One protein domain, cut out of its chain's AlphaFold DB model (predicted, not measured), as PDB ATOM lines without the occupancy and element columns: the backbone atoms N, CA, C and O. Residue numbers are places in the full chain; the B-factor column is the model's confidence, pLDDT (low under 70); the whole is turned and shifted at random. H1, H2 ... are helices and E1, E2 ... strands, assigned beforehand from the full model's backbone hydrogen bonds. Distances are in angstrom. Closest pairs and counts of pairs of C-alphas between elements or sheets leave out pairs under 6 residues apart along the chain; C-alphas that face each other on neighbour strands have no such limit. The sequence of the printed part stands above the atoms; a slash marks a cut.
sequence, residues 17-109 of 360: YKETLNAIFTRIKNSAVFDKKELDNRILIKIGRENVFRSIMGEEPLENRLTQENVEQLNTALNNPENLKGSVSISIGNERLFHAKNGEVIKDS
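Overview. This is residues 17 to 109 of the 360 residues of an uncharacterized protein of Nostocaceae cyanobacterium (UniProt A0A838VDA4). A single wall of six antiparallel strands has two helices over one face and the other face bare, making two layers. H2 packs across the strands near the sheet's middle, while the longer H1 meets H2 with its residues 17 to 24 alone, at a steep tilt of 43 degrees, and reaches the sheet with its residues 25 to 32. The sheet is twisted and runs E3, E2, E1, E4, E5, E6, built from two three-strand meanders that meet where E1 is beside E4. The printed part has 93 residues with two named helices and six named strands, in the order H1, E1, E2, E3, H2, E4, E5, E6, a mixed class of helices and strands. It is compact, with a radius of gyration of the C-alphas of 12.3 A, and rounded, spanning 33 by 25 by 23 A.

Along the chain. H1 covers residues 17 to 33, 24.6 A long, beginning at C-alpha 17 (32.518, 38.392, 17.433). E1, residues 42 to 47, is 16.6 A long; E2, residues 50 to 56, 18.2 A; and E3, residues 61 to 64, 6.1 A. H2 follows as residues 68 to 79, 16.2 A long, with C-alpha 68 at (32.117, 41.314, 23.702). E4, residues 87 to 92, is 17.0 A long; E5, residues 95 to 101, 17.3 A; and E6, residues 104 to 108, 10.7 A, ending at C-alpha 108 (54.346, 47.720, 19.703).

Arrangement. H1 touches H2 with residues 17 to 24 alone. Their closest C-alphas, of Leu 21 and Val 71, are 6.7 A apart. The two helices run the same way at a steep tilt of 43 degrees. H1 is on the sheet, with 9 pairs of C-alphas within 10 A. E1 and E2 are a hairpin, with N 45 and O 53 at 2.9 A. E2 and E3 are a hairpin too, with N 54 and O 63 at 2.8 A. H2 is on the sheet at a height of 8.9 A and runs across the strands, at 78 degrees to E4 on the local plane. It is over E4, and only just over E1 and E5, with 3 of its C-alphas on each. The closest C-alphas of H2 and E4, of Leu 74 and Val 88, are 6.5 A apart. E1 and E4 are antiparallel at 175 degrees, with N 44 and O 91 at 2.9 A. The hairpin of E4 and E5 has N 90 and O 98 at 2.9 A, and that of E5 and E6 has N 99 and O 107 at 2.8 A. E3 and E6 are the edge strands and are apart. In H1 and H2 every O i to N i+4 pair is within hydrogen-bond range.

Size, cuts and confidence. The two C-alphas farthest apart, of Glu 38 and Asn 83, are 33.3 A from each other. The printed part has no cut, and no link is long. The mean pLDDT of the printed part is 73.9, with residues 17 to 41, 56 to 61 and 68 under 70.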
ATOM      1  N   TYR A  17      31.634  38.415  16.269       50.06
ATOM      2  CA  TYR A  17      32.518  38.392  17.433       50.06
ATOM      3  C   TYR A  17      33.597  37.307  17.297       50.06
ATOM      4  O   TYR A  17      34.778  37.572  17.534       50.06
ATOM      5  N   LYS A  18      33.219  36.097  16.862       47.16
ATOM      6  CA  LYS A  18      34.166  34.987  16.656       47.16
ATOM      7  C   LYS A  18      35.130  35.272  15.503       47.16
ATOM      8  O   LYS A  18      36.319  34.985  15.617       47.16
ATOM      9  N   GLU A  19      34.635  35.863  14.419       54.16
ATOM     10  CA  GLU A  19      35.438  36.253  13.253       54.16
ATOM     11  C   GLU A  19      36.463  37.342  13.613       54.16
ATOM     12  O   GLU A  19      37.652  37.188  13.326       54.16
ATOM     13  N   THR A  20      36.039  38.387  14.333       49.66
ATOM     14  CA  THR A  20      36.926  39.465  14.809       49.66
ATOM     15  C   THR A  20      38.015  38.923  15.731       49.66
ATOM     16  O   THR A  20      39.193  39.260  15.593       49.66
ATOM     17  N   LEU A  21      37.636  38.038  16.652       52.97
ATOM     18  CA  LEU A  21      38.565  37.433  17.592       52.97
ATOM     19  C   LEU A  21      39.601  36.542  16.885       52.97
ATOM     20  O   LEU A  21      40.800  36.646  17.160       52.97
ATOM     21  N   ASN A  22      39.165  35.723  15.925       60.16
ATOM     22  CA  ASN A  22      40.050  34.875  15.125       60.16
ATOM     23  C   ASN A  22      41.014  35.694  14.260       60.16
ATOM     24  O   ASN A  22      42.196  35.349  14.167       60.16
ATOM     25  N   ALA A  23      40.550  36.796  13.669       61.62
ATOM     26  CA  ALA A  23      41.400  37.701  12.900       61.62
ATOM     27  C   ALA A  23      42.497  38.328  13.780       61.62
ATOM     28  O   ALA A  23      43.669  38.356  13.396       61.62
ATOM     29  N   ILE A  24      42.143  38.760  14.997       64.31
ATOM     30  CA  ILE A  24      43.095  39.313  15.970       64.31
ATOM     31  C   ILE A  24      44.141  38.266  16.373       64.31
ATOM     32  O   ILE A  24      45.339  38.554  16.335       64.31
ATOM     33  N   PHE A  25      43.721  37.046  16.713       66.56
ATOM     34  CA  PHE A  25      44.659  35.986  17.092       66.56
ATOM     35  C   PHE A  25      45.571  35.566  15.948       66.56
ATOM     36  O   PHE A  25      46.763  35.360  16.167       66.56
ATOM     37  N   THR A  26      45.041  35.500  14.728       67.38
ATOM     38  CA  THR A  26      45.837  35.206  13.532       67.38
ATOM     39  C   THR A  26      46.906  36.275  13.324       67.38
ATOM     40  O   THR A  26      48.065  35.949  13.084       67.38
ATOM     41  N   ARG A  27      46.561  37.553  13.519       68.44
ATOM     42  CA  ARG A  27      47.515  38.664  13.426       68.44
ATOM     43  C   ARG A  27      48.603  38.588  14.497       68.44
ATOM     44  O   ARG A  27      49.778  38.704  14.167       68.44
ATOM     45  N   ILE A  28      48.233  38.332  15.754       67.44
ATOM     46  CA  ILE A  28      49.197  38.151  16.853       67.44
ATOM     47  C   ILE A  28      50.126  36.967  16.557       67.44
ATOM     48  O   ILE A  28      51.338  37.087  16.726       67.44
ATOM     49  N   LYS A  29      49.576  35.845  16.077       66.38
ATOM     50  CA  LYS A  29      50.341  34.640  15.742       66.38
ATOM     51  C   LYS A  29      51.331  34.897  14.608       66.38
ATOM     52  O   LYS A  29      52.505  34.574  14.754       66.38
ATOM     53  N   ASN A  30      50.883  35.525  13.525       65.94
ATOM     54  CA  ASN A  30      51.732  35.826  12.373       65.94
ATOM     55  C   ASN A  30      52.851  36.817  12.732       65.94
ATOM     56  O   ASN A  30      53.989  36.624  12.313       65.94
ATOM     57  N   SER A  31      52.556  37.826  13.558       65.81
ATOM     58  CA  SER A  31      53.561  38.779  14.043       65.81
ATOM     59  C   SER A  31      54.576  38.149  15.003       65.81
ATOM     60  O   SER A  31      55.748  38.508  14.973       65.81
ATOM     61  N   ALA A  32      54.158  37.199  15.843       58.56
ATOM     62  CA  ALA A  32      55.038  36.550  16.816       58.56
ATOM     63  C   ALA A  32      56.023  35.547  16.183       58.56
ATOM     64  O   ALA A  32      57.128  35.374  16.692       58.56
ATOM     65  N   VAL A  33      55.660  34.921  15.056       53.81
ATOM     66  CA  VAL A  33      56.535  33.988  14.312       53.81
ATOM     67  C   VAL A  33      57.720  34.709  13.647       53.81
ATOM     68  O   VAL A  33      58.752  34.092  13.385       53.81
ATOM     69  N   PHE A  34      57.610  36.018  13.396       40.81
ATOM     70  CA  PHE A  34      58.592  36.764  12.606       40.81
ATOM     71  C   PHE A  34      59.912  37.049  13.346       40.81
ATOM     72  O   PHE A  34      60.938  37.247  12.698       40.81
ATOM     73  N   ASP A  35      59.932  37.013  14.684       47.88
ATOM     74  CA  ASP A  35      61.038  37.601  15.459       47.88
ATOM     75  C   ASP A  35      62.113  36.620  15.971       47.88
ATOM     76  O   ASP A  35      62.997  37.027  16.724       47.88
ATOM     77  N   LYS A  36      62.108  35.346  15.537       45.50
ATOM     78  CA  LYS A  36      63.190  34.344  15.759       45.50
ATOM     79  C   LYS A  36      63.743  34.218  17.197       45.50
ATOM     80  O   LYS A  36      64.813  33.643  17.394       45.50
ATOM     81  N   LYS A  37      63.041  34.709  18.213       49.38
ATOM     82  CA  LYS A  37      63.366  34.453  19.616       49.38
ATOM     83  C   LYS A  37      62.525  33.279  20.077       49.38
ATOM     84  O   LYS A  37      61.326  33.255  19.816       49.38
ATOM     85  N   GLU A  38      63.155  32.329  20.764       48.28
ATOM     86  CA  GLU A  38      62.503  31.275  21.550       48.28
ATOM     87  C   GLU A  38      61.705  31.919  22.693       48.28
ATOM     88  O   GLU A  38      62.063  31.865  23.868       48.28
ATOM     89  N   LEU A  39      60.652  32.644  22.336       53.44
ATOM     90  CA  LEU A  39      59.707  33.175  23.284       53.44
ATOM     91  C   LEU A  39      58.846  32.002  23.715       53.44
ATOM     92  O   LEU A  39      58.301  31.265  22.900       53.44
ATOM     93  N   ASP A  40      58.757  31.830  25.023       62.19
ATOM     94  CA  ASP A  40      57.791  30.953  25.651       62.19
ATOM     95  C   ASP A  40      56.410  31.171  25.007       62.19
ATOM     96  O   ASP A  40      55.878  32.282  24.992       62.19
ATOM     97  N   ASN A  41      55.862  30.097  24.434       68.75
ATOM     98  CA  ASN A  41      54.681  30.085  23.565       68.75
ATOM     99  C   ASN A  41      53.381  30.529  24.267       68.75
ATOM    100  O   ASN A  41      52.299  30.451  23.684       68.75
ATOM    101  N   ARG A  42      53.456  30.964  25.527       75.44
ATOM    102  CA  ARG A  42      52.331  31.432  26.335       75.44
ATOM    103  C   ARG A  42      51.924  32.853  25.955       75.44
ATOM    104  O   ARG A  42      52.625  33.809  26.259       75.44
ATOM    105  N   ILE A  43      50.750  33.006  25.360       78.88
ATOM    106  CA  ILE A  43      50.115  34.297  25.090       78.88
ATOM    107  C   ILE A  43      49.261  34.692  26.295       78.88
ATOM    108  O   ILE A  43      48.423  33.915  26.754       78.88
ATOM    109  N   LEU A  44      49.434  35.923  26.774       84.19
ATOM    110  CA  LEU A  44      48.622  36.534  27.823       84.19
ATOM    111  C   LEU A  44      48.084  37.884  27.344       84.19
ATOM    112  O   LEU A  44      48.863  38.790  27.040       84.19
ATOM    113  N   ILE A  45      46.761  38.041  27.337       84.75
ATOM    114  CA  ILE A  45      46.096  39.317  27.049       84.75
ATOM    115  C   ILE A  45      45.488  39.855  28.337       84.75
ATOM    116  O   ILE A  45      44.722  39.175  29.028       84.75
ATOM    117  N   LYS A  46      45.832  41.105  28.640       87.94
ATOM    118  CA  LYS A  46      45.267  41.862  29.751       87.94
ATOM    119  C   LYS A  46      44.508  43.065  29.240       87.94
ATOM    120  O   LYS A  46      45.028  43.809  28.405       87.94
ATOM    121  N   ILE A  47      43.338  43.282  29.823       85.44
ATOM    122  CA  ILE A  47      42.527  44.477  29.628       85.44
ATOM    123  C   ILE A  47      42.336  45.121  31.001       85.44
ATOM    124  O   ILE A  47      41.911  44.484  31.964       85.44
ATOM    125  N   GLY A  48      42.770  46.371  31.139       86.88
ATOM    126  CA  GLY A  48      42.893  47.040  32.429       86.88
ATOM    127  C   GLY A  48      43.846  46.292  33.368       86.88
ATOM    128  O   GLY A  48      45.051  46.220  33.122       86.88
ATOM    129  N   ARG A  49      43.307  45.769  34.474       84.56
ATOM    130  CA  ARG A  49      44.051  44.962  35.462       84.56
ATOM    131  C   ARG A  49      43.755  43.466  35.352       84.56
ATOM    132  O   ARG A  49      44.383  42.681  36.061       84.56
ATOM    133  N   GLU A  50      42.826  43.075  34.486       84.94
ATOM    134  CA  GLU A  50      42.319  41.711  34.411       84.94
ATOM    135  C   GLU A  50      43.054  40.897  33.349       84.94
ATOM    136  O   GLU A  50      43.354  41.387  32.259       84.94
ATOM    137  N   ASN A  51      43.332  39.631  33.669       85.44
ATOM    138  CA  ASN A  51      43.727  38.641  32.675       85.44
ATOM    139  C   ASN A  51      42.451  38.155  31.995       85.44
ATOM    140  O   ASN A  51      41.629  37.498  32.631       85.44
ATOM    141  N   VAL A  52      42.283  38.497  30.724       83.69
ATOM    142  CA  VAL A  52      41.073  38.136  29.974       83.69
ATOM    143  C   VAL A  52      41.307  36.942  29.061       83.69
ATOM    144  O   VAL A  52      40.356  36.272  28.674       83.69
ATOM    145  N   PHE A  53      42.566  36.647  28.729       81.00
ATOM    146  CA  PHE A  53      42.912  35.518  27.878       81.00
ATOM    147  C   PHE A  53      44.311  34.988  28.184       81.00
ATOM    148  O   PHE A  53      45.261  35.769  28.302       81.00
ATOM    149  N   ARG A  54      44.442  33.664  28.255       78.94
ATOM    150  CA  ARG A  54      45.706  32.943  28.395       78.94
ATOM    151  C   ARG A  54      45.678  31.694  27.524       78.94
ATOM    152  O   ARG A  54      44.768  30.885  27.654       78.94
ATOM    153  N   SER A  55      46.694  31.501  26.693       73.62
ATOM    154  CA  SER A  55      46.813  30.315  25.838       73.62
ATOM    155  C   SER A  55      48.265  29.945  25.608       73.62
ATOM    156  O   SER A  55      49.134  30.808  25.678       73.62
ATOM    157  N   ILE A  56      48.521  28.685  25.279       69.19
ATOM    158  CA  ILE A  56      49.767  28.265  24.632       69.19
ATOM    159  C   ILE A  56      49.526  28.302  23.116       69.19
ATOM    160  O   ILE A  56      48.428  27.988  22.651       69.19
ATOM    161  N   MET A  57      50.502  28.760  22.329       63.34
ATOM    162  CA  MET A  57      50.385  28.788  20.870       63.34
ATOM    163  C   MET A  57      50.143  27.386  20.310       63.34
ATOM    164  O   MET A  57      50.988  26.509  20.450       63.34
ATOM    165  N   GLY A  58      49.022  27.214  19.606       53.28
ATOM    166  CA  GLY A  58      48.647  25.938  18.992       53.28
ATOM    167  C   GLY A  58      47.820  25.018  19.892       53.28
ATOM    168  O   GLY A  58      47.392  23.973  19.417       53.28
ATOM    169  N   GLU A  59      47.552  25.419  21.134       63.22
ATOM    170  CA  GLU A  59      46.689  24.691  22.069       63.22
ATOM    171  C   GLU A  59      45.398  25.468  22.355       63.22
ATOM    172  O   GLU A  59      45.273  26.652  22.024       63.22
ATOM    173  N   GLU A  60      44.430  24.796  22.980       56.53
ATOM    174  CA  GLU A  60      43.232  25.455  23.496       56.53
ATOM    175  C   GLU A  60      43.584  26.461  24.609       56.53
ATOM    176  O   GLU A  60      44.541  26.264  25.367       56.53
ATOM    177  N   PRO A  61      42.821  27.561  24.735       68.31
ATOM    178  CA  PRO A  61      43.099  28.578  25.735       68.31
ATOM    179  C   PRO A  61      42.905  28.039  27.154       68.31
ATOM    180  O   PRO A  61      41.829  27.581  27.530       68.31
ATOM    181  N   LEU A  62      43.951  28.181  27.968       73.25
ATOM    182  CA  LEU A  62      43.961  27.842  29.394       73.25
ATOM    183  C   LEU A  62      42.993  28.714  30.205       73.25
ATOM    184  O   LEU A  62      42.473  28.289  31.231       73.25
ATOM    185  N   GLU A  63      42.780  29.956  29.770       72.69
ATOM    186  CA  GLU A  63      41.827  30.886  30.372       72.69
ATOM    187  C   GLU A  63      41.221  31.745  29.261       72.69
ATOM    188  O   GLU A  63      41.946  32.405  28.518       72.69
ATOM    189  N   ASN A  64      39.894  31.756  29.144       75.38
ATOM    190  CA  ASN A  64      39.187  32.612  28.198       75.38
ATOM    191  C   ASN A  64      38.011  33.297  28.899       75.38
ATOM    192  O   ASN A  64      36.974  32.689  29.147       75.38
ATOM    193  N   ARG A  65      38.204  34.571  29.239       74.75
ATOM    194  CA  ARG A  65      37.222  35.462  29.874       74.75
ATOM    195  C   ARG A  65      36.952  36.682  28.989       74.75
ATOM    196  O   ARG A  65      36.607  37.761  29.473       74.75
ATOM    197  N   LEU A  66      37.169  36.538  27.683       72.56
ATOM    198  CA  LEU A  66      36.879  37.584  26.719       72.56
ATOM    199  C   LEU A  66      35.362  37.745  26.602       72.56
ATOM    200  O   LEU A  66      34.658  36.850  26.155       72.56
ATOM    201  N   THR A  67      34.864  38.912  26.989       74.19
ATOM    202  CA  THR A  67      33.499  39.364  26.710       74.19
ATOM    203  C   THR A  67      33.467  40.121  25.380       74.19
ATOM    204  O   THR A  67      34.517  40.434  24.813       74.19
ATOM    205  N   GLN A  68      32.274  40.447  24.876       64.00
ATOM    206  CA  GLN A  68      32.117  41.314  23.702       64.00
ATOM    207  C   GLN A  68      32.840  42.656  23.879       64.00
ATOM    208  O   GLN A  68      33.641  43.043  23.032       64.00
ATOM    209  N   GLU A  69      32.643  43.298  25.030       73.12
ATOM    210  CA  GLU A  69      33.305  44.553  25.388       73.12
ATOM    211  C   GLU A  69      34.838  44.423  25.369       73.12
ATOM    212  O   GLU A  69      35.538  45.268  24.812       73.12
ATOM    213  N   ASN A  70      35.372  43.322  25.904       79.56
ATOM    214  CA  ASN A  70      36.807  43.049  25.914       79.56
ATOM    215  C   ASN A  70      37.377  42.889  24.493       79.56
ATOM    216  O   ASN A  70      38.476  43.366  24.203       79.56
ATOM    217  N   VAL A  71      36.640  42.249  23.582       71.62
ATOM    218  CA  VAL A  71      37.067  42.097  22.182       71.62
ATOM    219  C   VAL A  71      36.988  43.417  21.428       71.62
ATOM    220  O   VAL A  71      37.900  43.725  20.665       71.62
ATOM    221  N   GLU A  72      35.970  44.235  21.677       73.44
ATOM    222  CA  GLU A  72      35.881  45.582  21.108       73.44
ATOM    223  C   GLU A  72      37.024  46.480  21.597       73.44
ATOM    224  O   GLU A  72      37.640  47.180  20.790       73.44
ATOM    225  N   GLN A  73      37.382  46.420  22.883       77.88
ATOM    226  CA  GLN A  73      38.534  47.146  23.427       77.88
ATOM    227  C   GLN A  73      39.860  46.649  22.839       77.88
ATOM    228  O   GLN A  73      40.716  47.461  22.487       77.88
ATOM    229  N   LEU A  74      40.026  45.336  22.669       79.06
ATOM    230  CA  LEU A  74      41.199  44.751  22.017       79.06
ATOM    231  C   LEU A  74      41.281  45.164  20.538       79.06
ATOM    232  O   LEU A  74      42.325  45.623  20.084       79.06
ATOM    233  N   ASN A  75      40.176  45.079  19.800       77.44
ATOM    234  CA  ASN A  75      40.082  45.512  18.407       77.44
ATOM    235  C   ASN A  75      40.384  47.011  18.262       77.44
ATOM    236  O   ASN A  75      41.129  47.427  17.373       77.44
ATOM    237  N   THR A  76      39.855  47.819  19.183       81.31
ATOM    238  CA  THR A  76      40.130  49.254  19.265       81.31
ATOM    239  C   THR A  76      41.613  49.491  19.510       81.31
ATOM    240  O   THR A  76      42.220  50.235  18.756       81.31
ATOM    241  N   ALA A  77      42.243  48.801  20.463       84.69
ATOM    242  CA  ALA A  77      43.671  48.954  20.733       84.69
ATOM    243  C   ALA A  77      44.565  48.645  19.517       84.69
ATOM    244  O   ALA A  77      45.592  49.293  19.342       84.69
ATOM    245  N   LEU A  78      44.192  47.672  18.681       81.69
ATOM    246  CA  LEU A  78      45.014  47.228  17.548       81.69
ATOM    247  C   LEU A  78      44.773  48.034  16.264       81.69
ATOM    248  O   LEU A  78      45.695  48.230  15.473       81.69
ATOM    249  N   ASN A  79      43.544  48.505  16.041       79.94
ATOM    250  CA  ASN A  79      43.163  49.164  14.786       79.94
ATOM    251  C   ASN A  79      42.947  50.678  14.939       79.94
ATOM    252  O   ASN A  79      43.280  51.452  14.038       79.94
ATOM    253  N   ASN A  80      42.429  51.113  16.089       81.56
ATOM    254  CA  ASN A  80      42.140  52.513  16.400       81.56
ATOM    255  C   ASN A  80      42.586  52.867  17.831       81.56
ATOM    256  O   ASN A  80      41.733  53.233  18.649       81.56
ATOM    257  N   PRO A  81      43.885  52.707  18.166       81.62
ATOM    258  CA  PRO A  81      44.382  52.886  19.527       81.62
ATOM    259  C   PRO A  81      44.018  54.246  20.114       81.62
ATOM    260  O   PRO A  81      43.786  54.312  21.314       81.62
ATOM    261  N   GLU A  82      43.869  55.281  19.284       80.44
ATOM    262  CA  GLU A  82      43.439  56.631  19.662       80.44
ATOM    263  C   GLU A  82      42.054  56.688  20.329       80.44
ATOM    264  O   GLU A  82      41.797  57.555  21.160       80.44
ATOM    265  N   ASN A  83      41.176  55.734  20.013       80.31
ATOM    266  CA  ASN A  83      39.838  55.627  20.594       80.31
ATOM    267  C   ASN A  83      39.805  54.701  21.817       80.31
ATOM    268  O   ASN A  83      38.746  54.508  22.420       80.31
ATOM    269  N   LEU A  84      40.944  54.111  22.192       84.44
ATOM    270  CA  LEU A  84      41.015  53.190  23.316       84.44
ATOM    271  C   LEU A  84      40.809  53.941  24.631       84.44
ATOM    272  O   LEU A  84      41.640  54.753  25.037       84.44
ATOM    273  N   LYS A  85      39.747  53.587  25.354       83.75
ATOM    274  CA  LYS A  85      39.564  53.959  26.760       83.75
ATOM    275  C   LYS A  85      40.062  52.815  27.640       83.75
ATOM    276  O   LYS A  85      39.639  51.679  27.458       83.75
ATOM    277  N   GLY A  86      40.954  53.100  28.587       86.56
ATOM    278  CA  GLY A  86      41.547  52.075  29.448       86.56
ATOM    279  C   GLY A  86      42.889  51.574  28.920       86.56
ATOM    280  O   GLY A  86      43.674  52.344  28.373       86.56
ATOM    281  N   SER A  87      43.209  50.299  29.143       90.69
ATOM    282  CA  SER A  87      44.509  49.745  28.759       90.69
ATOM    283  C   SER A  87      44.392  48.336  28.219       90.69
ATOM    284  O   SER A  87      43.651  47.528  28.767       90.69
ATOM    285  N   VAL A  88      45.177  48.038  27.192       90.19
ATOM    286  CA  VAL A  88      45.330  46.700  26.632       90.19
ATOM    287  C   VAL A  88      46.815  46.365  26.608       90.19
ATOM    288  O   VAL A  88      47.659  47.198  26.267       90.19
ATOM    289  N   SER A  89      47.166  45.144  26.997       90.69
ATOM    290  CA  SER A  89      48.526  44.638  26.820       90.69
ATOM    291  C   SER A  89      48.524  43.183  26.396       90.69
ATOM    292  O   SER A  89      47.728  42.389  26.895       90.69
ATOM    293  N   ILE A  90      49.440  42.848  25.491       86.88
ATOM    294  CA  ILE A  90      49.666  41.488  25.012       86.88
ATOM    295  C   ILE A  90      51.098  41.124  25.372       86.88
ATOM    296  O   ILE A  90      52.047  41.859  25.073       86.88
ATOM    297  N   SER A  91      51.239  40.002  26.063       84.31
ATOM    298  CA  SER A  91      52.526  39.434  26.447       84.31
ATOM    299  C   SER A  91      52.674  38.053  25.824       84.31
ATOM    300  O   SER A  91      51.690  37.320  25.730       84.31
ATOM    301  N   ILE A  92      53.888  37.724  25.398       80.00
ATOM    302  CA  ILE A  92      54.269  36.385  24.949       80.00
ATOM    303  C   ILE A  92      55.408  35.928  25.864       80.00
ATOM    304  O   ILE A  92      56.417  36.624  26.016       80.00
ATOM    305  N   GLY A  93      55.195  34.819  26.565       78.75
ATOM    306  CA  GLY A  93      56.017  34.402  27.690       78.75
ATOM    307  C   GLY A  93      56.008  35.445  28.806       78.75
ATOM    308  O   GLY A  93      54.957  35.904  29.260       78.75
ATOM    309  N   ASN A  94      57.204  35.861  29.218       79.75
ATOM    310  CA  ASN A  94      57.397  36.915  30.216       79.75
ATOM    311  C   ASN A  94      57.562  38.310  29.594       79.75
ATOM    312  O   ASN A  94      57.699  39.293  30.328       79.75
ATOM    313  N   GLU A  95      57.560  38.422  28.263       79.50
ATOM    314  CA  GLU A  95      57.777  39.694  27.590       79.50
ATOM    315  C   GLU A  95      56.452  40.336  27.177       79.50
ATOM    316  O   GLU A  95      55.653  39.772  26.433       79.50
ATOM    317  N   ARG A  96      56.224  41.572  27.630       84.19
ATOM    318  CA  ARG A  96      55.142  42.407  27.103       84.19
ATOM    319  C   ARG A  96      55.572  42.961  25.755       84.19
ATOM    320  O   ARG A  96      56.487  43.781  25.719       84.19
ATOM    321  N   LEU A  97      54.909  42.557  24.679       83.75
ATOM    322  CA  LEU A  97      55.282  42.952  23.318       83.75
ATOM    323  C   LEU A  97      54.351  44.007  22.722       83.75
ATOM    324  O   LEU A  97      54.767  44.758  21.843       83.75
ATOM    325  N   PHE A  98      53.131  44.119  23.245       88.31
ATOM    326  CA  PHE A  98      52.201  45.183  22.889       88.31
ATOM    327  C   PHE A  98      51.595  45.820  24.138       88.31
ATOM    328  O   PHE A  98      51.226  45.131  25.095       88.31
ATOM    329  N   HIS A  99      51.483  47.143  24.131       91.44
ATOM    330  CA  HIS A  99      50.818  47.910  25.167       91.44
ATOM    331  C   HIS A  99      50.218  49.188  24.593       91.44
ATOM    332  O   HIS A  99      50.949  50.044  24.098       91.44
ATOM    333  N   ALA A 100      48.906  49.338  24.743       88.44
ATOM    334  CA  ALA A 100      48.194  50.575  24.474       88.44
ATOM    335  C   ALA A 100      47.423  51.025  25.720       88.44
ATOM    336  O   ALA A 100      46.930  50.207  26.510       88.44
ATOM    337  N   LYS A 101      47.337  52.336  25.928       90.94
ATOM    338  CA  LYS A 101      46.650  52.935  27.067       90.94
ATOM    339  C   LYS A 101      46.099  54.305  26.692       90.94
ATOM    340  O   LYS A 101      46.855  55.165  26.273       90.94
ATOM    341  N   ASN A 102      44.805  54.513  26.928       85.25
ATOM    342  CA  ASN A 102      44.126  55.809  26.821       85.25
ATOM    343  C   ASN A 102      44.455  56.583  25.534       85.25
ATOM    344  O   ASN A 102      44.883  57.733  25.602       85.25
ATOM    345  N   GLY A 103      44.288  55.957  24.373       80.75
ATOM    346  CA  GLY A 103      44.580  56.615  23.102       80.75
ATOM    347  C   GLY A 103      46.003  56.402  22.574       80.75
ATOM    348  O   GLY A 103      46.263  56.658  21.404       80.75
ATOM    349  N   GLU A 104      46.937  55.942  23.410       81.25
ATOM    350  CA  GLU A 104      48.364  55.926  23.085       81.25
ATOM    351  C   GLU A 104      48.923  54.504  22.998       81.25
ATOM    352  O   GLU A 104      48.683  53.665  23.870       81.25
ATOM    353  N   VAL A 105      49.713  54.231  21.957       87.75
ATOM    354  CA  VAL A 105      50.480  52.986  21.822       87.75
ATOM    355  C   VAL A 105      51.839  53.186  22.480       87.75
ATOM    356  O   VAL A 105      52.712  53.855  21.940       87.75
ATOM    357  N   ILE A 106      52.019  52.596  23.657       89.31
ATOM    358  CA  ILE A 106      53.237  52.726  24.466       89.31
ATOM    359  C   ILE A 106      54.328  51.766  23.973       89.31
ATOM    360  O   ILE A 106      55.511  52.092  24.002       89.31
ATOM    361  N   LYS A 107      53.945  50.554  23.554       85.31
ATOM    362  CA  LYS A 107      54.867  49.546  23.011       85.31
ATOM    363  C   LYS A 107      54.164  48.757  21.918       85.31
ATOM    364  O   LYS A 107      53.060  48.271  22.141       85.31
ATOM    365  N   ASP A 108      54.822  48.585  20.780       85.44
ATOM    366  CA  ASP A 108      54.346  47.720  19.703       85.44
ATOM    367  C   ASP A 108      55.516  47.028  18.999       85.44
ATOM    368  O   ASP A 108      55.881  47.333  17.867       85.44
ATOM    369  N   SER A 109      56.136  46.087  19.705       81.06
ATOM    370  CA  SER A 109      57.221  45.268  19.155       81.06
ATOM    371  C   SER A 109      56.721  44.250  18.128       81.06
ATOM    372  O   SER A 109      57.510  43.755  17.337       81.06
TER     373      SER A 109